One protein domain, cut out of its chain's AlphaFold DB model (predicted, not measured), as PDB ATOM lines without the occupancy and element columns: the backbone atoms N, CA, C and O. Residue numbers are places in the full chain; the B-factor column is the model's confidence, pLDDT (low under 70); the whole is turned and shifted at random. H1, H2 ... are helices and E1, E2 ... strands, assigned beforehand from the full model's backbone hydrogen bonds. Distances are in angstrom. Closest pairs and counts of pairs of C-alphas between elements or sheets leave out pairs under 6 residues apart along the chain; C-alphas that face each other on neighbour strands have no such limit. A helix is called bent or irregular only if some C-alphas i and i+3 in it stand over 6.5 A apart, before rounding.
ATOM      1  N   ILE A   7     228.809 181.598 321.658       97.75
ATOM      2  CA  ILE A   7     227.568 180.810 321.532       97.75
ATOM      3  C   ILE A   7     226.320 181.701 321.334       97.75
ATOM      4  O   ILE A   7     225.601 181.482 320.359       97.75
ATOM      5  N   PRO A   8     226.021 182.698 322.198       97.62
ATOM      6  CA  PRO A   8     224.851 183.554 321.992       97.62
ATOM      7  C   PRO A   8     224.950 184.429 320.731       97.62
ATOM      8  O   PRO A   8     223.931 184.624 320.071       97.62
ATOM      9  N   LEU A   9     226.143 184.905 320.348       98.00
ATOM     10  CA  LEU A   9     226.332 185.662 319.100       98.00
ATOM     11  C   LEU A   9     226.057 184.797 317.868       98.00
ATOM     12  O   LEU A   9     225.271 185.182 317.006       98.00
ATOM     13  N   GLU A  10     226.666 183.614 317.794       97.69
ATOM     14  CA  GLU A  10     226.464 182.674 316.692       97.69
ATOM     15  C   GLU A  10     225.015 182.194 316.621       97.69
ATOM     16  O   GLU A  10     224.457 182.123 315.532       97.69
ATOM     17  N   THR A  11     224.369 181.956 317.767       97.50
ATOM     18  CA  THR A  11     222.938 181.622 317.825       97.50
ATOM     19  C   THR A  11     222.099 182.722 317.181       97.50
ATOM     20  O   THR A  11     221.287 182.439 316.304       97.50
ATOM     21  N   ALA A  12     222.309 183.981 317.568       97.50
ATOM     22  CA  ALA A  12     221.540 185.090 317.014       97.50
ATOM     23  C   ALA A  12     221.800 185.308 315.519       97.50
ATOM     24  O   ALA A  12     220.867 185.629 314.792       97.50
ATOM     25  N   MET A  13     223.029 185.094 315.044       96.88
ATOM     26  CA  MET A  13     223.347 185.187 313.615       96.88
ATOM     27  C   MET A  13     222.787 184.008 312.801       96.88
ATOM     28  O   MET A  13     222.388 184.200 311.655       96.88
ATOM     29  N   ALA A  14     222.749 182.800 313.371       96.62
ATOM     30  CA  ALA A  14     222.310 181.584 312.683       96.62
ATOM     31  C   ALA A  14     220.783 181.409 312.657       96.62
ATOM     32  O   ALA A  14     220.247 180.841 311.705       96.62
ATOM     33  N   PHE A  15     220.078 181.886 313.686       95.81
ATOM     34  CA  PHE A  15     218.625 181.772 313.807       95.81
ATOM     35  C   PHE A  15     217.983 183.156 313.775       95.81
ATOM     36  O   PHE A  15     218.286 183.996 314.616       95.81
ATOM     37  N   SER A  16     217.069 183.392 312.833       95.38
ATOM     38  CA  SER A  16     216.387 184.681 312.678       95.38
ATOM     39  C   SER A  16     215.264 184.890 313.694       95.38
ATOM     40  O   SER A  16     214.491 183.965 313.954       95.38
ATOM     41  N   GLY A  17     215.110 186.120 314.187       94.88
ATOM     42  CA  GLY A  17     214.008 186.519 315.067       94.88
ATOM     43  C   GLY A  17     214.037 185.872 316.455       94.88
ATOM     44  O   GLY A  17     212.981 185.668 317.054       94.88
ATOM     45  N   CYS A  18     215.222 185.520 316.962       96.25
ATOM     46  CA  CYS A  18     215.382 184.952 318.298       96.25
ATOM     47  C   CYS A  18     215.953 185.965 319.302       96.25
ATOM     48  O   CYS A  18     216.486 187.016 318.938       96.25
ATOM     49  N   ILE A  19     215.842 185.632 320.588       96.50
ATOM     50  CA  ILE A  19     216.512 186.343 321.677       96.50
ATOM     51  C   ILE A  19     217.581 185.404 322.228       96.50
ATOM     52  O   ILE A  19     217.260 184.358 322.793       96.50
ATOM     53  N   ALA A  20     218.848 185.773 322.063       97.38
ATOM     54  CA  ALA A  20     219.979 185.055 322.627       97.38
ATOM     55  C   ALA A  20     220.499 185.796 323.865       97.38
ATOM     56  O   ALA A  20     220.870 186.969 323.801       97.38
ATOM     57  N   VAL A  21     220.548 185.105 325.003       96.81
ATOM     58  CA  VAL A  21     221.052 185.673 326.259       96.81
ATOM     59  C   VAL A  21     222.366 184.997 326.629       96.81
ATOM     60  O   VAL A  21     222.421 183.787 326.834       96.81
ATOM     61  N   GLY A  22     223.436 185.783 326.724       97.31
ATOM     62  CA  GLY A  22     224.710 185.360 327.292       97.31
ATOM     63  C   GLY A  22     224.808 185.780 328.754       97.31
ATOM     64  O   GLY A  22     224.713 186.961 329.063       97.31
ATOM     65  N   ALA A  23     225.019 184.831 329.661       96.62
ATOM     66  CA  ALA A  23     225.188 185.114 331.084       96.62
ATOM     67  C   ALA A  23     226.559 184.650 331.579       96.62
ATOM     68  O   ALA A  23     226.944 183.501 331.335       96.62
ATOM     69  N   ASP A  24     227.280 185.498 332.310       97.38
ATOM     70  CA  ASP A  24     228.534 185.119 332.967       97.38
ATOM     71  C   ASP A  24     228.750 185.882 334.277       97.38
ATOM     72  O   ASP A  24     228.237 186.983 334.459       97.38
ATOM     73  N   VAL A  25     229.533 185.305 335.187       97.06
ATOM     74  CA  VAL A  25     229.937 185.961 336.439       97.06
ATOM     75  C   VAL A  25     231.202 186.801 336.236       97.06
ATOM     76  O   VAL A  25     231.456 187.755 336.969       97.06
ATOM     77  N   ASN A  26     232.009 186.470 335.224       96.81
ATOM     78  CA  ASN A  26     233.258 187.157 334.934       96.81
ATOM     79  C   ASN A  26     233.008 188.440 334.128       96.81
ATOM     80  O   ASN A  26     232.831 188.409 332.910       96.81
ATOM     81  N   THR A  27     233.081 189.588 334.798       96.31
ATOM     82  CA  THR A  27     232.859 190.909 334.187       96.31
ATOM     83  C   THR A  27     233.813 191.221 333.036       96.31
ATOM     84  O   THR A  27     233.372 191.751 332.023       96.31
ATOM     85  N   LYS A  28     235.086 190.806 333.102       97.25
ATOM     86  CA  LYS A  28     236.042 190.977 331.987       97.25
ATOM     87  C   LYS A  28     235.653 190.162 330.757       97.25
ATOM     88  O   LYS A  28     235.956 190.523 329.622       97.25
ATOM     89  N   ALA A  29     235.017 189.010 330.962       97.25
ATOM     90  CA  ALA A  29     234.490 188.224 329.858       97.25
ATOM     91  C   ALA A  29     233.290 188.935 329.210       97.25
ATOM     92  O   ALA A  29     233.228 189.003 327.983       97.25
ATOM     93  N   LEU A  30     232.424 189.558 330.014       98.00
ATOM     94  CA  LEU A  30     231.302 190.370 329.532       98.00
ATOM     95  C   LEU A  30     231.748 191.648 328.813       98.00
ATOM     96  O   LEU A  30     231.166 191.994 327.793       98.00
ATOM     97  N   GLU A  31     232.812 192.314 329.266       97.88
ATOM     98  CA  GLU A  31     233.418 193.440 328.536       97.88
ATOM     99  C   GLU A  31     233.826 193.019 327.116       97.88
ATOM    100  O   GLU A  31     233.514 193.703 326.142       97.88
ATOM    101  N   ARG A  32     234.445 191.838 326.971       98.06
ATOM    102  CA  ARG A  32     234.752 191.271 325.647       98.06
ATOM    103  C   ARG A  32     233.492 190.927 324.855       98.06
ATOM    104  O   ARG A  32     233.497 191.090 323.642       98.06
ATOM    105  N   CYS A  33     232.423 190.482 325.516       98.25
ATOM    106  CA  CYS A  33     231.144 190.227 324.853       98.25
ATOM    107  C   CYS A  33     230.579 191.497 324.203       98.25
ATOM    108  O   CYS A  33     230.078 191.420 323.087       98.25
ATOM    109  N   VAL A  34     230.688 192.657 324.864       97.25
ATOM    110  CA  VAL A  34     230.243 193.950 324.308       97.25
ATOM    111  C   VAL A  34     231.043 194.311 323.059       97.25
ATOM    112  O   VAL A  34     230.457 194.609 322.023       97.25
ATOM    113  N   VAL A  35     232.372 194.194 323.116       98.00
ATOM    114  CA  VAL A  35     233.237 194.449 321.951       98.00
ATOM    115  C   VAL A  35     232.901 193.493 320.798       98.00
ATOM    116  O   VAL A  35     232.745 193.912 319.654       98.00
ATOM    117  N   ASN A  36     232.711 192.204 321.089       98.00
ATOM    118  CA  ASN A  36     232.329 191.212 320.081       98.00
ATOM    119  C   ASN A  36     230.942 191.494 319.480       98.00
ATOM    120  O   ASN A  36     230.747 191.315 318.281       98.00
ATOM    121  N   LEU A  37     229.988 191.968 320.287       97.44
ATOM    122  CA  LEU A  37     228.662 192.370 319.824       97.44
ATOM    123  C   LEU A  37     228.743 193.505 318.801       97.44
ATOM    124  O   LEU A  37     228.097 193.434 317.756       97.44
ATOM    125  N   GLU A  38     229.557 194.525 319.077       96.69
ATOM    126  CA  GLU A  38     229.790 195.644 318.159       96.69
ATOM    127  C   GLU A  38     230.381 195.158 316.830       96.69
ATOM    128  O   GLU A  38     229.889 195.529 315.760       96.69
ATOM    129  N   HIS A  39     231.365 194.255 316.884       97.19
ATOM    130  CA  HIS A  39     231.960 193.644 315.694       97.19
ATOM    131  C   HIS A  39     230.969 192.799 314.878       97.19
ATOM    132  O   HIS A  39     231.070 192.759 313.652       97.19
ATOM    133  N   CYS A  40     229.996 192.156 315.526       96.00
ATOM    134  CA  CYS A  40     228.977 191.332 314.868       96.00
ATOM    135  C   CYS A  40     227.711 192.106 314.461       96.00
ATOM    136  O   CYS A  40     226.814 191.520 313.851       96.00
ATOM    137  N   SER A  41     227.612 193.406 314.764       93.19
ATOM    138  CA  SER A  41     226.397 194.218 314.567       93.19
ATOM    139  C   SER A  41     225.818 194.150 313.146       93.19
ATOM    140  O   SER A  41     224.600 194.058 312.975       93.19
ATOM    141  N   GLY A  42     226.682 194.117 312.127       94.06
ATOM    142  CA  GLY A  42     226.288 193.963 310.726       94.06
ATOM    143  C   GLY A  42     225.526 192.665 310.452       94.06
ATOM    144  O   GLY A  42     224.439 192.704 309.878       94.06
ATOM    145  N   GLU A  43     226.046 191.518 310.891       93.44
ATOM    146  CA  GLU A  43     225.382 190.223 310.691       93.44
ATOM    147  C   GLU A  43     224.129 190.082 311.562       93.44
ATOM    148  O   GLU A  43     223.092 189.607 311.094       93.44
ATOM    149  N   LEU A  44     224.171 190.587 312.796       93.94
ATOM    150  CA  LEU A  44     223.017 190.580 313.695       93.94
ATOM    151  C   LEU A  44     221.837 191.359 313.107       93.94
ATOM    152  O   LEU A  44     220.710 190.862 313.126       93.94
ATOM    153  N   SER A  45     222.088 192.516 312.486       93.00
ATOM    154  CA  SER A  45     221.033 193.304 311.834       93.00
ATOM    155  C   SER A  45     220.296 192.548 310.719       93.00
ATOM    156  O   SER A  45     219.103 192.770 310.523       93.00
ATOM    157  N   LYS A  46     220.964 191.610 310.029       95.00
ATOM    158  CA  LYS A  46     220.350 190.783 308.974       95.00
ATOM    159  C   LYS A  46     219.447 189.694 309.546       95.00
ATOM    160  O   LYS A  46     218.444 189.348 308.932       95.00
ATOM    161  N   SER A  47     219.812 189.149 310.706       94.12
ATOM    162  CA  SER A  47     219.050 188.087 311.373       94.12
ATOM    163  C   SER A  47     217.751 188.587 312.017       94.12
ATOM    164  O   SER A  47     216.820 187.809 312.222       94.12
ATOM    165  N   GLY A  48     217.685 189.878 312.368       93.69
ATOM    166  CA  GLY A  48     216.592 190.437 313.170       93.69
ATOM    167  C   GLY A  48     216.546 189.904 314.609       93.69
ATOM    168  O   GLY A  48     215.554 190.113 315.305       93.69
ATOM    169  N   SER A  49     217.588 189.197 315.045       97.12
ATOM    170  CA  SER A  49     217.714 188.645 316.390       97.12
ATOM    171  C   SER A  49     218.333 189.650 317.354       97.12
ATOM    172  O   SER A  49     219.047 190.574 316.962       97.12
ATOM    173  N   VAL A  50     218.074 189.447 318.643       96.50
ATOM    174  CA  VAL A  50     218.591 190.289 319.725       96.50
ATOM    175  C   VAL A  50     219.562 189.479 320.568       96.50
ATOM    176  O   VAL A  50     219.265 188.347 320.946       96.50
ATOM    177  N   VAL A  51     220.708 190.074 320.895       97.94
ATOM    178  CA  VAL A  51     221.674 189.501 321.835       97.94
ATOM    179  C   VAL A  51     221.750 190.390 323.065       97.94
ATOM    180  O   VAL A  51     221.925 191.602 322.943       97.94
ATOM    181  N   GLN A  52     221.651 189.789 324.247       96.44
ATOM    182  CA  GLN A  52     221.835 190.493 325.511       96.44
ATOM    183  C   GLN A  52     222.839 189.766 326.398       96.44
ATOM    184  O   GLN A  52     222.784 188.546 326.546       96.44
ATOM    185  N   PHE A  53     223.737 190.533 327.013       97.44
ATOM    186  CA  PHE A  53     224.704 190.020 327.974       97.44
ATOM    187  C   PHE A  53     224.339 190.441 329.392       97.44
ATOM    188  O   PHE A  53     224.024 191.605 329.640       97.44
ATOM    189  N   LEU A  54     224.383 189.487 330.320       95.56
ATOM    190  CA  LEU A  54     223.992 189.667 331.711       95.56
ATOM    191  C   LEU A  54     225.111 189.209 332.652       95.56
ATOM    192  O   LEU A  54     225.603 188.083 332.550       95.56
ATOM    193  N   ALA A  55     225.455 190.061 333.617       96.50
ATOM    194  CA  ALA A  55     226.249 189.654 334.769       96.50
ATOM    195  C   ALA A  55     225.392 188.795 335.701       96.50
ATOM    196  O   ALA A  55     224.430 189.284 336.292       96.50
ATOM    197  N   CYS A  56     225.700 187.503 335.785       94.25
ATOM    198  CA  CYS A  56     224.859 186.544 336.484       94.25
ATOM    199  C   CYS A  56     225.655 185.322 336.951       94.25
ATOM    200  O   CYS A  56     226.460 184.753 336.209       94.25
TER     201      CYS A  56
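AT A GLANCE: This is residues 7 to 56 of the 80 residues of the protein "UPF0020 domain-containing protein" of Nippostrongylus brasiliensis (UniProt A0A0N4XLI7). Two parallel strands, E1 and E2, lie side by side as a narrow ribbon, with two helices packed over one of its faces and the other face bare. The long helix H2 runs back along the ribbon nearer to E2, and the short helix H1 lies beside the later part of H2, nearer to E1. The printed part has 50 residues, with two named helices and two named strands in the order H1, E1, H2, E2; its class is mixed, helices and strands, and its one sheet has the order E1, E2, all parallel. The whole is compact, with a radius of gyration of the C-alphas of 10.4 A, and elongated in outline, spanning 29 by 18 by 12 A.

HOW THE PARTS SIT: H1, residues 7 to 14, and E1, residues 19 to 24, come closest at the C-alphas of Pro 8 and Ala 20, 5.1 A apart. H1 and H2, residues 27 to 47, touch, and their closest C-alphas, those of Met 13 and Leu 44, are 5.4 A apart. They run the same way at a shallow tilt of 5 degrees, with the line of H2 a rough one. H2 is irregular, with C-alphas 39 and 42 standing 7.5 A apart, and it has a kink of 68 degrees near residue 41. E2, residues 50 to 55, is the parallel neighbour of E1, with 20 degrees between their directions. N 22 and O 52 are 2.8 A apart and N 54 and O 22 also 2.8 A, both within hydrogen-bond range. E1, H2 and E2 form a strand-helix-strand unit, two parallel neighbour strands with a helix between them along the chain, and its crossover is right-handed. The closest C-alphas of H2 and E2 are those of Thr 27 and Ala 55, 6.8 A apart. Every O i to N i+4 pair is within hydrogen-bond range in H1, and 14 of 17 are in H2.

IN THESE COORDINATES: H1 begins at C-alpha 7, (227.568, 180.810, 321.532), and measures 10.3 A from first to last C-alpha. E1 measures 16.5 A. H2 measures 26.8 A, from C-alpha 27 at (232.859, 190.909, 334.187) to C-alpha 47. E2 measures 16.9 A and ends at C-alpha 55, (226.249, 189.654, 334.769).

THE WHOLE: The two C-alphas farthest apart are those of Val 25 and Lys 46, at 29.5 A. The printed part has no cut, and its three links, H1 to E1, E1 to H2 and H2 to E2, are tight. The mean pLDDT of the printed part is 96.5, and no printed residue is under 70.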